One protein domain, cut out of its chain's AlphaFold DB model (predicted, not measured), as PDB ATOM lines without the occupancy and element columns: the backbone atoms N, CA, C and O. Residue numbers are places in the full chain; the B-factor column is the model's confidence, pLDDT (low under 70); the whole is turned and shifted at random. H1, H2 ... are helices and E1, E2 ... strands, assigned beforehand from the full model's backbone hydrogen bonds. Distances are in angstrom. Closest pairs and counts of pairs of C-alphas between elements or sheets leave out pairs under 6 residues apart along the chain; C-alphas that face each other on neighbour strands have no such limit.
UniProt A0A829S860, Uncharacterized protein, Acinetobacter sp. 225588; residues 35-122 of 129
ATOM      1  N   VAL A  35      13.014 -96.190  44.828       86.50
ATOM      2  CA  VAL A  35      12.306 -95.914  46.082       86.50
ATOM      3  C   VAL A  35      12.384 -97.117  47.029       86.50
ATOM      4  O   VAL A  35      12.343 -98.254  46.559       86.50
ATOM      5  N   PRO A  36      12.489 -96.903  48.355       90.94
ATOM      6  CA  PRO A  36      12.327 -97.971  49.347       90.94
ATOM      7  C   PRO A  36      10.983 -98.685  49.204       90.94
ATOM      8  O   PRO A  36      10.003 -98.024  48.887       90.94
ATOM      9  N   ALA A  37      10.905 -99.979  49.512       94.69
ATOM     10  CA  ALA A  37       9.660-100.746  49.433       94.69
ATOM     11  C   ALA A  37       8.613-100.260  50.454       94.69
ATOM     12  O   ALA A  37       8.717-100.546  51.646       94.69
ATOM     13  N   LYS A  38       7.627 -99.487  49.988       94.62
ATOM     14  CA  LYS A  38       6.465 -98.999  50.746       94.62
ATOM     15  C   LYS A  38       5.411 -98.434  49.785       94.62
ATOM     16  O   LYS A  38       5.611 -98.417  48.567       94.62
ATOM     17  N   GLN A  39       4.301 -97.949  50.328       96.44
ATOM     18  CA  GLN A  39       3.291 -97.239  49.556       96.44
ATOM     19  C   GLN A  39       3.772 -95.835  49.180       96.44
ATOM     20  O   GLN A  39       4.244 -95.085  50.037       96.44
ATOM     21  N   TYR A  40       3.600 -95.470  47.910       94.62
ATOM     22  CA  TYR A  40       3.772 -94.099  47.435       94.62
ATOM     23  C   TYR A  40       2.587 -93.681  46.583       94.62
ATOM     24  O   TYR A  40       2.008 -94.493  45.860       94.62
ATOM     25  N   GLU A  41       2.295 -92.386  46.626       94.31
ATOM     26  CA  GLU A  41       1.649 -91.710  45.513       94.31
ATOM     27  C   GLU A  41       2.718 -91.338  44.482       94.31
ATOM     28  O   GLU A  41       3.741 -90.732  44.811       94.31
ATOM     29  N   VAL A  42       2.484 -91.703  43.226       91.81
ATOM     30  CA  VAL A  42       3.316 -91.309  42.094       91.81
ATOM     31  C   VAL A  42       2.478 -90.458  41.153       91.81
ATOM     32  O   VAL A  42       1.413 -90.874  40.698       91.81
ATOM     33  N   VAL A  43       2.988 -89.265  40.849       91.94
ATOM     34  CA  VAL A  43       2.381 -88.327  39.899       91.94
ATOM     35  C   VAL A  43       3.201 -88.332  38.619       91.94
ATOM     36  O   VAL A  43       4.356 -87.897  38.599       91.94
ATOM     37  N   ILE A  44       2.604 -88.831  37.542       90.69
ATOM     38  CA  ILE A  44       3.251 -89.020  36.246       90.69
ATOM     39  C   ILE A  44       2.666 -88.021  35.258       90.69
ATOM     40  O   ILE A  44       1.455 -87.849  35.185       90.69
ATOM     41  N   ARG A  45       3.532 -87.358  34.491       89.44
ATOM     42  CA  ARG A  45       3.145 -86.425  33.428       89.44
ATOM     43  C   ARG A  45       3.612 -86.982  32.094       89.44
ATOM     44  O   ARG A  45       4.812 -86.999  31.828       89.44
ATOM     45  N   PHE A  46       2.675 -87.444  31.281       87.62
ATOM     46  CA  PHE A  46       2.949 -87.887  29.920       87.62
ATOM     47  C   PHE A  46       2.746 -86.726  28.948       87.62
ATOM     48  O   PHE A  46       1.766 -86.003  29.063       87.62
ATOM     49  N   TYR A  47       3.623 -86.573  27.958       86.19
ATOM     50  CA  TYR A  47       3.545 -85.501  26.955       86.19
ATOM     51  C   TYR A  47       3.315 -86.101  25.556       86.19
ATOM     52  O   TYR A  47       4.247 -86.155  24.756       86.19
ATOM     53  N   PRO A  48       2.115 -86.639  25.260       78.25
ATOM     54  CA  PRO A  48       1.881 -87.436  24.053       78.25
ATOM     55  C   PRO A  48       1.794 -86.617  22.761       78.25
ATOM     56  O   PRO A  48       1.997 -87.177  21.689       78.25
ATOM     57  N   ILE A  49       1.442 -85.329  22.851       78.44
ATOM     58  CA  ILE A  49       1.212 -84.457  21.687       78.44
ATOM     59  C   ILE A  49       2.241 -83.331  21.631       78.44
ATOM     60  O   ILE A  49       2.872 -83.124  20.600       78.44
ATOM     61  N   SER A  50       2.413 -82.598  22.733       80.62
ATOM     62  CA  SER A  50       3.304 -81.446  22.787       80.62
ATOM     63  C   SER A  50       3.894 -81.265  24.191       80.62
ATOM     64  O   SER A  50       3.292 -81.701  25.177       80.62
ATOM     65  N   PRO A  51       5.073 -80.627  24.321       78.56
ATOM     66  CA  PRO A  51       5.733 -80.452  25.616       78.56
ATOM     67  C   PRO A  51       4.949 -79.595  26.616       78.56
ATOM     68  O   PRO A  51       5.175 -79.688  27.814       78.56
ATOM     69  N   ASP A  52       4.071 -78.717  26.145       81.44
ATOM     70  CA  ASP A  52       3.217 -77.832  26.943       81.44
ATOM     71  C   ASP A  52       1.940 -78.504  27.453       81.44
ATOM     72  O   ASP A  52       1.378 -78.049  28.447       81.44
ATOM     73  N   ARG A  53       1.524 -79.622  26.848       82.38
ATOM     74  CA  ARG A  53       0.307 -80.336  27.232       82.38
ATOM     75  C   ARG A  53       0.629 -81.702  27.827       82.38
ATOM     76  O   ARG A  53       0.840 -82.680  27.111       82.38
ATOM     77  N   ALA A  54       0.615 -81.760  29.157       87.19
ATOM     78  CA  ALA A  54       0.795 -82.997  29.903       87.19
ATOM     79  C   ALA A  54      -0.542 -83.673  30.237       87.19
ATOM     80  O   ALA A  54      -1.439 -83.047  30.796       87.19
ATOM     81  N   GLU A  55      -0.623 -84.977  30.005       88.00
ATOM     82  CA  GLU A  55      -1.601 -85.850  30.642       88.00
ATOM     83  C   GLU A  55      -1.063 -86.266  32.010       88.00
ATOM     84  O   GLU A  55      -0.034 -86.944  32.106       88.00
ATOM     85  N   THR A  56      -1.730 -85.815  33.072       89.75
ATOM     86  CA  THR A  56      -1.319 -86.115  34.448       89.75
ATOM     87  C   THR A  56      -2.064 -87.342  34.955       89.75
ATOM     88  O   THR A  56      -3.288 -87.409  34.890       89.75
ATOM     89  N   PHE A  57      -1.313 -88.308  35.467       91.44
ATOM     90  CA  PHE A  57      -1.823 -89.546  36.029       91.44
ATOM     91  C   PHE A  57      -1.313 -89.704  37.461       91.44
ATOM     92  O   PHE A  57      -0.104 -89.670  37.704       91.44
ATOM     93  N   HIS A  58      -2.242 -89.865  38.398       92.81
ATOM     94  CA  HIS A  58      -1.958 -90.128  39.804       92.81
ATOM     95  C   HIS A  58      -2.191 -91.606  40.090       92.81
ATOM     96  O   HIS A  58      -3.222 -92.163  39.713       92.81
ATOM     97  N   VAL A  59      -1.254 -92.238  40.785       93.00
ATOM     98  CA  VAL A  59      -1.402 -93.622  41.230       93.00
ATOM     99  C   VAL A  59      -0.858 -93.795  42.632       93.00
ATOM    100  O   VAL A  59       0.268 -93.410  42.932       93.00
ATOM    101  N   ILE A  60      -1.652 -94.431  43.485       94.88
ATOM    102  CA  ILE A  60      -1.202 -94.915  44.785       94.88
ATOM    103  C   ILE A  60      -0.929 -96.408  44.634       94.88
ATOM    104  O   ILE A  60      -1.803 -97.171  44.203       94.88
ATOM    105  N   HIS A  61       0.298 -96.828  44.935       95.25
ATOM    106  CA  HIS A  61       0.705 -98.225  44.825       95.25
ATOM    107  C   HIS A  61       1.719 -98.608  45.904       95.25
ATOM    108  O   HIS A  61       2.570 -97.806  46.294       95.25
ATOM    109  N   GLN A  62       1.612 -99.849  46.378       96.12
ATOM    110  CA  GLN A  62       2.560-100.480  47.288       96.12
ATOM    111  C   GLN A  62       3.679-101.126  46.466       96.12
ATOM    112  O   GLN A  62       3.461-102.151  45.829       96.12
ATOM    113  N   PHE A  63       4.870-100.527  46.483       95.31
ATOM    114  CA  PHE A  63       6.020-101.024  45.728       95.31
ATOM    115  C   PHE A  63       6.817-102.035  46.552       95.31
ATOM    116  O   PHE A  63       7.122-101.789  47.723       95.31
ATOM    117  N   ASN A  64       7.191-103.147  45.924       95.50
ATOM    118  CA  ASN A  64       7.994-104.199  46.540       95.50
ATOM    119  C   ASN A  64       9.475-104.057  46.160       95.50
ATOM    120  O   ASN A  64       9.820-103.518  45.106       95.50
ATOM    121  N   ALA A  65      10.365-104.539  47.030       94.19
ATOM    122  CA  ALA A  65      11.806-104.513  46.781       94.19
ATOM    123  C   ALA A  65      12.184-105.435  45.611       94.19
ATOM    124  O   ALA A  65      11.516-106.435  45.373       94.19
ATOM    125  N   ASN A  66      13.292-105.132  44.930       92.88
ATOM    126  CA  ASN A  66      13.875-105.960  43.862       92.88
ATOM    127  C   ASN A  66      12.977-106.199  42.634       92.88
ATOM    128  O   ASN A  66      13.242-107.112  41.857       92.88
ATOM    129  N   HIS A  67      11.966-105.356  42.424       94.62
ATOM    130  CA  HIS A  67      11.093-105.407  41.256       94.62
ATOM    131  C   HIS A  67      11.242-104.154  40.396       94.62
ATOM    132  O   HIS A  67      11.453-103.047  40.907       94.62
ATOM    133  N   ARG A  68      11.107-104.313  39.077       93.12
ATOM    134  CA  ARG A  68      11.097-103.188  38.139       93.12
ATOM    135  C   ARG A  68       9.668-102.846  37.759       93.12
ATOM    136  O   ARG A  68       8.972-103.647  37.140       93.12
ATOM    137  N   TYR A  69       9.283-101.608  38.039       94.25
ATOM    138  CA  TYR A  69       7.977-101.073  37.679       94.25
ATOM    139  C   TYR A  69       8.079-100.159  36.462       94.25
ATOM    140  O   TYR A  69       9.009 -99.360  36.358       94.25
ATOM    141  N   THR A  70       7.142-100.282  35.525       93.56
ATOM    142  CA  THR A  70       7.069 -99.422  34.336       93.56
ATOM    143  C   THR A  70       5.646 -98.924  34.155       93.56
ATOM    144  O   THR A  70       4.710 -99.713  34.215       93.56
ATOM    145  N   PHE A  71       5.488 -97.626  33.905       93.31
ATOM    146  CA  PHE A  71       4.210 -97.050  33.502       93.31
ATOM    147  C   PHE A  71       4.214 -96.808  31.997       93.31
ATOM    148  O   PHE A  71       5.090 -96.107  31.489       93.31
ATOM    149  N   LYS A  72       3.237 -97.369  31.284       92.88
ATOM    150  CA  LYS A  72       3.090 -97.189  29.835       92.88
ATOM    151  C   LYS A  72       1.739 -96.583  29.521       92.88
ATOM    152  O   LYS A  72       0.715 -97.199  29.789       92.88
ATOM    153  N   MET A  73       1.743 -95.395  28.925       91.69
ATOM    154  CA  MET A  73       0.528 -94.768  28.423       91.69
ATOM    155  C   MET A  73       0.353 -95.063  26.936       91.69
ATOM    156  O   MET A  73       1.296 -94.920  26.158       91.69
ATOM    157  N   TYR A  74      -0.855 -95.441  26.535       91.06
ATOM    158  CA  TYR A  74      -1.190 -95.735  25.147       91.06
ATOM    159  C   TYR A  74      -2.677 -95.478  24.882       91.06
ATOM    160  O   TYR A  74      -3.490 -95.429  25.803       91.06
ATOM    161  N   ARG A  75      -3.045 -95.295  23.610       88.06
ATOM    162  CA  ARG A  75      -4.454 -95.325  23.194       88.06
ATOM    163  C   ARG A  75      -4.848 -96.762  22.898       88.06
ATOM    164  O   ARG A  75      -4.174 -97.416  22.101       88.06
ATOM    165  N   ASP A  76      -5.914 -97.240  23.527       86.06
ATOM    166  CA  ASP A  76      -6.424 -98.588  23.286       86.06
ATOM    167  C   ASP A  76      -7.237 -98.620  21.989       86.06
ATOM    168  O   ASP A  76      -8.445 -98.366  21.964       86.06
ATOM    169  N   LYS A  77      -6.523 -98.893  20.893       79.62
ATOM    170  CA  LYS A  77      -7.073 -99.049  19.544       79.62
ATOM    171  C   LYS A  77      -7.836-100.367  19.453       79.62
ATOM    172  O   LYS A  77      -7.365-101.343  18.872       79.62
ATOM    173  N   SER A  78      -9.016-100.410  20.053       68.00
ATOM    174  CA  SER A  78      -9.965-101.488  19.797       68.00
ATOM    175  C   SER A  78     -10.541-101.285  18.396       68.00
ATOM    176  O   SER A  78     -11.028-100.204  18.076       68.00
ATOM    177  N   ASN A  79     -10.483-102.306  17.533       59.94
ATOM    178  CA  ASN A  79     -11.184-102.282  16.247       59.94
ATOM    179  C   ASN A  79     -12.692-102.252  16.521       59.94
ATOM    180  O   ASN A  79     -13.337-103.291  16.665       59.94
ATOM    181  N   ARG A  80     -13.251-101.051  16.662       61.66
ATOM    182  CA  ARG A  80     -14.673-100.851  16.923       61.66
ATOM    183  C   ARG A  80     -15.437-101.057  15.621       61.66
ATOM    184  O   ARG A  80     -15.399-100.211  14.736       61.66
ATOM    185  N   SER A  81     -16.152-102.171  15.500       59.09
ATOM    186  CA  SER A  81     -17.220-102.318  14.508       59.09
ATOM    187  C   SER A  81     -18.500-101.702  15.076       59.09
ATOM    188  O   SER A  81     -18.982-102.149  16.117       59.09
ATOM    189  N   GLY A  82     -19.056-100.673  14.437       65.06
ATOM    190  CA  GLY A  82     -20.276-100.022  14.921       65.06
ATOM    191  C   GLY A  82     -20.728 -98.843  14.060       65.06
ATOM    192  O   GLY A  82     -20.145 -98.567  13.017       65.06
ATOM    193  N   SER A  83     -21.781 -98.151  14.509       66.94
ATOM    194  CA  SER A  83     -22.313 -96.935  13.869       66.94
ATOM    195  C   SER A  83     -21.227 -95.864  13.664       66.94
ATOM    196  O   SER A  83     -20.313 -95.762  14.484       66.94
ATOM    197  N   LEU A  84     -21.357 -95.022  12.624       64.25
ATOM    198  CA  LEU A  84     -20.438 -93.907  12.319       64.25
ATOM    199  C   LEU A  84     -20.164 -93.010  13.539       64.25
ATOM    200  O   LEU A  84     -19.041 -92.549  13.732       64.25
ATOM    201  N   LEU A  85     -21.164 -92.819  14.405       66.25
ATOM    202  CA  LEU A  85     -21.014 -92.056  15.645       66.25
ATOM    203  C   LEU A  85     -20.096 -92.760  16.661       66.25
ATOM    204  O   LEU A  85     -19.308 -92.092  17.318       66.25
ATOM    205  N   ASN A  86     -20.131 -94.094  16.745       61.75
ATOM    206  CA  ASN A  86     -19.298 -94.880  17.667       61.75
ATOM    207  C   ASN A  86     -17.838 -94.996  17.212       61.75
ATOM    208  O   ASN A  86     -16.939 -95.034  18.051       61.75
ATOM    209  N   VAL A  87     -17.593 -95.049  15.901       69.56
ATOM    210  CA  VAL A  87     -16.229 -95.098  15.336       69.56
ATOM    211  C   VAL A  87     -15.559 -93.724  15.280       69.56
ATOM    212  O   VAL A  87     -14.346 -93.643  15.122       69.56
ATOM    213  N   SER A  88     -16.331 -92.647  15.446       70.75
ATOM    214  CA  SER A  88     -15.810 -91.276  15.514       70.75
ATOM    215  C   SER A  88     -15.358 -90.872  16.922       70.75
ATOM    216  O   SER A  88     -14.704 -89.842  17.082       70.75
ATOM    217  N   VAL A  89     -15.700 -91.655  17.954       72.88
ATOM    218  CA  VAL A  89     -15.264 -91.382  19.330       72.88
ATOM    219  C   VAL A  89     -13.775 -91.714  19.459       72.88
ATOM    220  O   VAL A  89     -13.405 -92.859  19.192       72.88
ATOM    221  N   PRO A  90     -12.925 -90.774  19.921       78.38
ATOM    222  CA  PRO A  90     -11.511 -91.044  20.143       78.38
ATOM    223  C   PRO A  90     -11.271 -92.274  21.025       78.38
ATOM    224  O   PRO A  90     -11.962 -92.485  22.027       78.38
ATOM    225  N   ASP A  91     -10.243 -93.050  20.682       84.38
ATOM    226  CA  ASP A  91      -9.834 -94.209  21.476       84.38
ATOM    227  C   ASP A  91      -9.498 -93.800  22.919       84.38
ATOM    228  O   ASP A  91      -8.868 -92.751  23.127       84.38
ATOM    229  N   PRO A  92      -9.876 -94.615  23.919       86.56
ATOM    230  CA  PRO A  92      -9.634 -94.311  25.316       86.56
ATOM    231  C   PRO A  92      -8.133 -94.309  25.589       86.56
ATOM    232  O   PRO A  92      -7.353 -95.051  24.984       86.56
ATOM    233  N   LEU A  93      -7.727 -93.444  26.513       88.94
ATOM    234  CA  LEU A  93      -6.339 -93.345  26.935       88.94
ATOM    235  C   LEU A  93      -6.134 -94.269  28.129       88.94
ATOM    236  O   LEU A  93      -6.795 -94.097  29.151       88.94
ATOM    237  N   CYS A  94      -5.231 -95.232  28.006       92.12
ATOM    238  CA  CYS A  94      -4.931 -96.190  29.055       92.12
ATOM    239  C   CYS A  94      -3.503 -96.018  29.576       92.12
ATOM    240  O   CYS A  94      -2.605 -95.603  28.843       92.12
ATOM    241  N   VAL A  95      -3.305 -96.340  30.851       94.12
ATOM    242  CA  VAL A  95      -2.010 -96.436  31.521       94.12
ATOM    243  C   VAL A  95      -1.899 -97.819  32.147       94.12
ATOM    244  O   VAL A  95      -2.695 -98.182  33.015       94.12
ATOM    245  N   ASP A  96      -0.888 -98.563  31.721       95.31
ATOM    246  CA  ASP A  96      -0.506 -99.840  32.307       95.31
ATOM    247  C   ASP A  96       0.589 -99.627  33.343       95.31
ATOM    248  O   ASP A  96       1.598 -98.978  33.061       95.31
ATOM    249  N   LEU A  97       0.395-100.197  34.531       95.25
ATOM    250  CA  LEU A  97       1.457-100.436  35.495       95.25
ATOM    251  C   LEU A  97       1.939-101.872  35.317       95.25
ATOM    252  O   LEU A  97       1.223-102.827  35.629       95.25
ATOM    253  N   GLU A  98       3.164-102.008  34.831       95.62
ATOM    254  CA  GLU A  98       3.850-103.282  34.678       95.62
ATOM    255  C   GLU A  98       4.810-103.525  35.840       95.62
ATOM    256  O   GLU A  98       5.561-102.623  36.212       95.62
ATOM    257  N   GLN A  99       4.836-104.754  36.352       95.06
ATOM    258  CA  GLN A  99       5.868-105.273  37.242       95.06
ATOM    259  C   GLN A  99       6.620-106.385  36.507       95.06
ATOM    260  O   GLN A  99       6.020-107.356  36.052       95.06
ATOM    261  N   ASP A 100       7.931-106.215  36.339       94.88
ATOM    262  CA  ASP A 100       8.817-107.177  35.664       94.88
ATOM    263  C   ASP A 100       8.311-107.614  34.279       94.88
ATOM    264  O   ASP A 100       8.412-108.773  33.883       94.88
ATOM    265  N   GLY A 101       7.740-106.662  33.535       92.62
ATOM    266  CA  GLY A 101       7.201-106.879  32.190       92.62
ATOM    267  C   GLY A 101       5.767-107.413  32.137       92.62
ATOM    268  O   GLY A 101       5.226-107.536  31.042       92.62
ATOM    269  N   HIS A 102       5.128-107.678  33.279       94.12
ATOM    270  CA  HIS A 102       3.737-108.126  33.347       94.12
ATOM    271  C   HIS A 102       2.834-106.992  33.808       94.12
ATOM    272  O   HIS A 102       3.106-106.358  34.826       94.12
ATOM    273  N   VAL A 103       1.738-106.744  33.092       94.69
ATOM    274  CA  VAL A 103       0.757-105.734  33.505       94.69
ATOM    275  C   VAL A 103       0.048-106.220  34.770       94.69
ATOM    276  O   VAL A 103      -0.627-107.245  34.747       94.69
ATOM    277  N   ILE A 104       0.186-105.475  35.867       94.81
ATOM    278  CA  ILE A 104      -0.453-105.787  37.154       94.81
ATOM    279  C   ILE A 104      -1.684-104.920  37.421       94.81
ATOM    280  O   ILE A 104      -2.593-105.343  38.132       94.81
ATOM    281  N   ARG A 105      -1.729-103.705  36.860       94.69
ATOM    282  CA  ARG A 105      -2.870-102.784  36.954       94.69
ATOM    283  C   ARG A 105      -3.009-102.020  35.645       94.69
ATOM    284  O   ARG A 105      -2.004-101.656  35.039       94.69
ATOM    285  N   ARG A 106      -4.246-101.757  35.233       94.88
ATOM    286  CA  ARG A 106      -4.575-100.984  34.031       94.88
ATOM    287  C   ARG A 106      -5.626 -99.952  34.378       94.88
ATOM    288  O   ARG A 106      -6.643-100.284  34.982       94.88
ATOM    289  N   PHE A 107      -5.399 -98.722  33.950       93.88
ATOM    290  CA  PHE A 107      -6.314 -97.607  34.146       93.88
ATOM    291  C   PHE A 107      -6.678 -97.053  32.789       93.88
ATOM    292  O   PHE A 107      -5.780 -96.758  32.013       93.88
ATOM    293  N   CYS A 108      -7.961 -96.891  32.499       91.25
ATOM    294  CA  CYS A 108      -8.399 -96.324  31.233       91.25
ATOM    295  C   CYS A 108      -9.328 -95.148  31.488       91.25
ATOM    296  O   CYS A 108     -10.218 -95.208  32.335       91.25
ATOM    297  N   ARG A 109      -9.099 -94.079  30.735       87.38
ATOM    298  CA  ARG A 109      -9.929 -92.888  30.695       87.38
ATOM    299  C   ARG A 109     -10.710 -92.896  29.381       87.38
ATOM    300  O   ARG A 109     -10.093 -92.712  28.321       87.38
ATOM    301  N   PRO A 110     -12.033 -93.133  29.412       81.88
ATOM    302  CA  PRO A 110     -12.851 -93.017  28.218       81.88
ATOM    303  C   PRO A 110     -12.912 -91.563  27.749       81.88
ATOM    304  O   PRO A 110     -12.712 -90.619  28.520       81.88
ATOM    305  N   PHE A 111     -13.190 -91.390  26.462       74.94
ATOM    306  CA  PHE A 111     -13.570 -90.087  25.947       74.94
ATOM    307  C   PHE A 111     -14.995 -89.779  26.413       74.94
ATOM    308  O   PHE A 111     -15.913 -90.553  26.141       74.94
ATOM    309  N   ASP A 112     -15.165 -88.669  27.124       69.25
ATOM    310  CA  ASP A 112     -16.468 -88.164  27.547       69.25
ATOM    311  C   ASP A 112     -16.815 -86.957  26.672       69.25
ATOM    312  O   ASP A 112     -16.055 -85.995  26.590       69.25
ATOM    313  N   VAL A 113     -17.959 -87.019  25.995       62.81
ATOM    314  CA  VAL A 113     -18.431 -85.978  25.071       62.81
ATOM    315  C   VAL A 113     -18.895 -84.703  25.780       62.81
ATOM    316  O   VAL A 113     -18.940 -83.651  25.151       62.81
ATOM    317  N   THR A 114     -19.236 -84.779  27.069       61.78
ATOM    318  CA  THR A 114     -19.722 -83.634  27.853       61.78
ATOM    319  C   THR A 114     -18.597 -82.866  28.537       61.78
ATOM    320  O   THR A 114     -18.627 -81.639  28.570       61.78
ATOM    321  N   THR A 115     -17.577 -83.565  29.037       61.44
ATOM    322  CA  THR A 115     -16.424 -82.962  29.735       61.44
ATOM    323  C   THR A 115     -15.158 -82.897  28.872       61.44
ATOM    324  O   THR A 115     -14.178 -82.252  29.238       61.44
ATOM    325  N   GLY A 116     -15.163 -83.555  27.711       57.44
ATOM    326  CA  GLY A 116     -14.033 -83.675  26.789       57.44
ATOM    327  C   GLY A 116     -13.056 -84.800  27.147       57.44
ATOM    328  O   GLY A 116     -12.463 -85.385  26.240       57.44
ATOM    329  N   LEU A 117     -12.881 -85.129  28.436       61.50
ATOM    330  CA  LEU A 117     -12.018 -86.201  28.962       61.50
ATOM    331  C   LEU A 117     -12.505 -86.626  30.366       61.50
ATOM    332  O   LEU A 117     -12.585 -85.780  31.251       61.50
ATOM    333  N   GLY A 118     -12.780 -87.919  30.586       68.38
ATOM    334  CA  GLY A 118     -13.212 -88.438  31.898       68.38
ATOM    335  C   GLY A 118     -12.087 -88.579  32.940       68.38
ATOM    336  O   GLY A 118     -10.985 -88.067  32.767       68.38
ATOM    337  N   GLU A 119     -12.309 -89.332  34.018       80.31
ATOM    338  CA  GLU A 119     -11.241 -89.722  34.959       80.31
ATOM    339  C   GLU A 119     -10.594 -91.063  34.567       80.31
ATOM    340  O   GLU A 119     -11.181 -91.870  33.841       80.31
ATOM    341  N   PHE A 120      -9.364 -91.316  35.028       87.44
ATOM    342  CA  PHE A 120      -8.731 -92.628  34.871       87.44
ATOM    343  C   PHE A 120      -9.376 -93.635  35.823       87.44
ATOM    344  O   PHE A 120      -9.222 -93.534  37.038       87.44
ATOM    345  N   LEU A 121     -10.048 -94.642  35.266       90.12
ATOM    346  CA  LEU A 121     -10.707 -95.690  36.039       90.12
ATOM    347  C   LEU A 121      -9.922 -96.996  35.953       90.12
ATOM    348  O   LEU A 121      -9.584 -97.467  34.859       90.12
ATOM    349  N   GLU A 122      -9.648 -97.596  37.112       91.50
ATOM    350  CA  GLU A 122      -8.996 -98.901  37.196       91.50
ATOM    351  C   GLU A 122      -9.896 -99.991  36.604       91.50
ATOM    352  O   GLU A 122     -11.069-100.135  36.958       91.50
TER     353      GLU A 122
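This is residues 35 to 122 of the 129 residues of an uncharacterized protein of Acinetobacter sp. 225588 (UniProt A0A829S860). A long two-stranded hairpin, E1 and E2, crosses loosely over one face of a strongly twisted sheet of three strands, E3, E4 and E5, the two only partly face to face. At one end of the sheet a loop sticks out with residues 81 to 86, of which 84 to 86 belong to the short helix H1, while residues 110 to 122 loop out and fold back beside E5. The 88 printed residues, mostly strand by class, run E1 E2 E3 H1 E4 E5; the larger sheet has the order E3 - E4 - E5, and both sheets are antiparallel. The whole is loose, with a radius of gyration of the C-alphas of 15.2 A, and elongated, spanning 49 by 29 by 20 A.

Begin with the inner strand E4, residues 93 to 99. Its neighbour E3, residues 69 to 75, is antiparallel to it, with 159 degrees between their directions, and N 72 and O 96 are 2.9 A apart, within hydrogen-bond range. E5, residues 102 to 109, forms a hairpin with E4, with N 95 and O 107 at 2.8 A; it bends by 57 degrees at residue 105. Residues 107 to 108 of E5 pair antiparallel with residues 121 to 122. E1, residues 39 to 50, and E2, residues 53 to 62, form the other hairpin, with N 44 and O 57 at 2.8 A. The closest C-alphas of E1 and E3 are those of Phe 46 and Met 73, 7.4 A apart. E2 and E4 are only just apart, at 8.2 A. H1, residues 84 to 87, is not on the sheet of E3, E4 and E5; it is too short for an O i to N i+4 pair.

Find C-alpha 39 at (3.291, -97.239, 49.556); from there E1 runs 31.1 A. E2 is 28.5 A long, E3 and E4 19.9 A each. E5 runs 20.6 A to C-alpha 109 at (-9.929, -92.888, 30.695).

The C-alphas farthest apart, Pro 36 and Leu 84, are 49.6 A apart. The printed part has no cut, and no link is long. Look for pLDDT under 70 at residues 78 to 87 and 112 to 118.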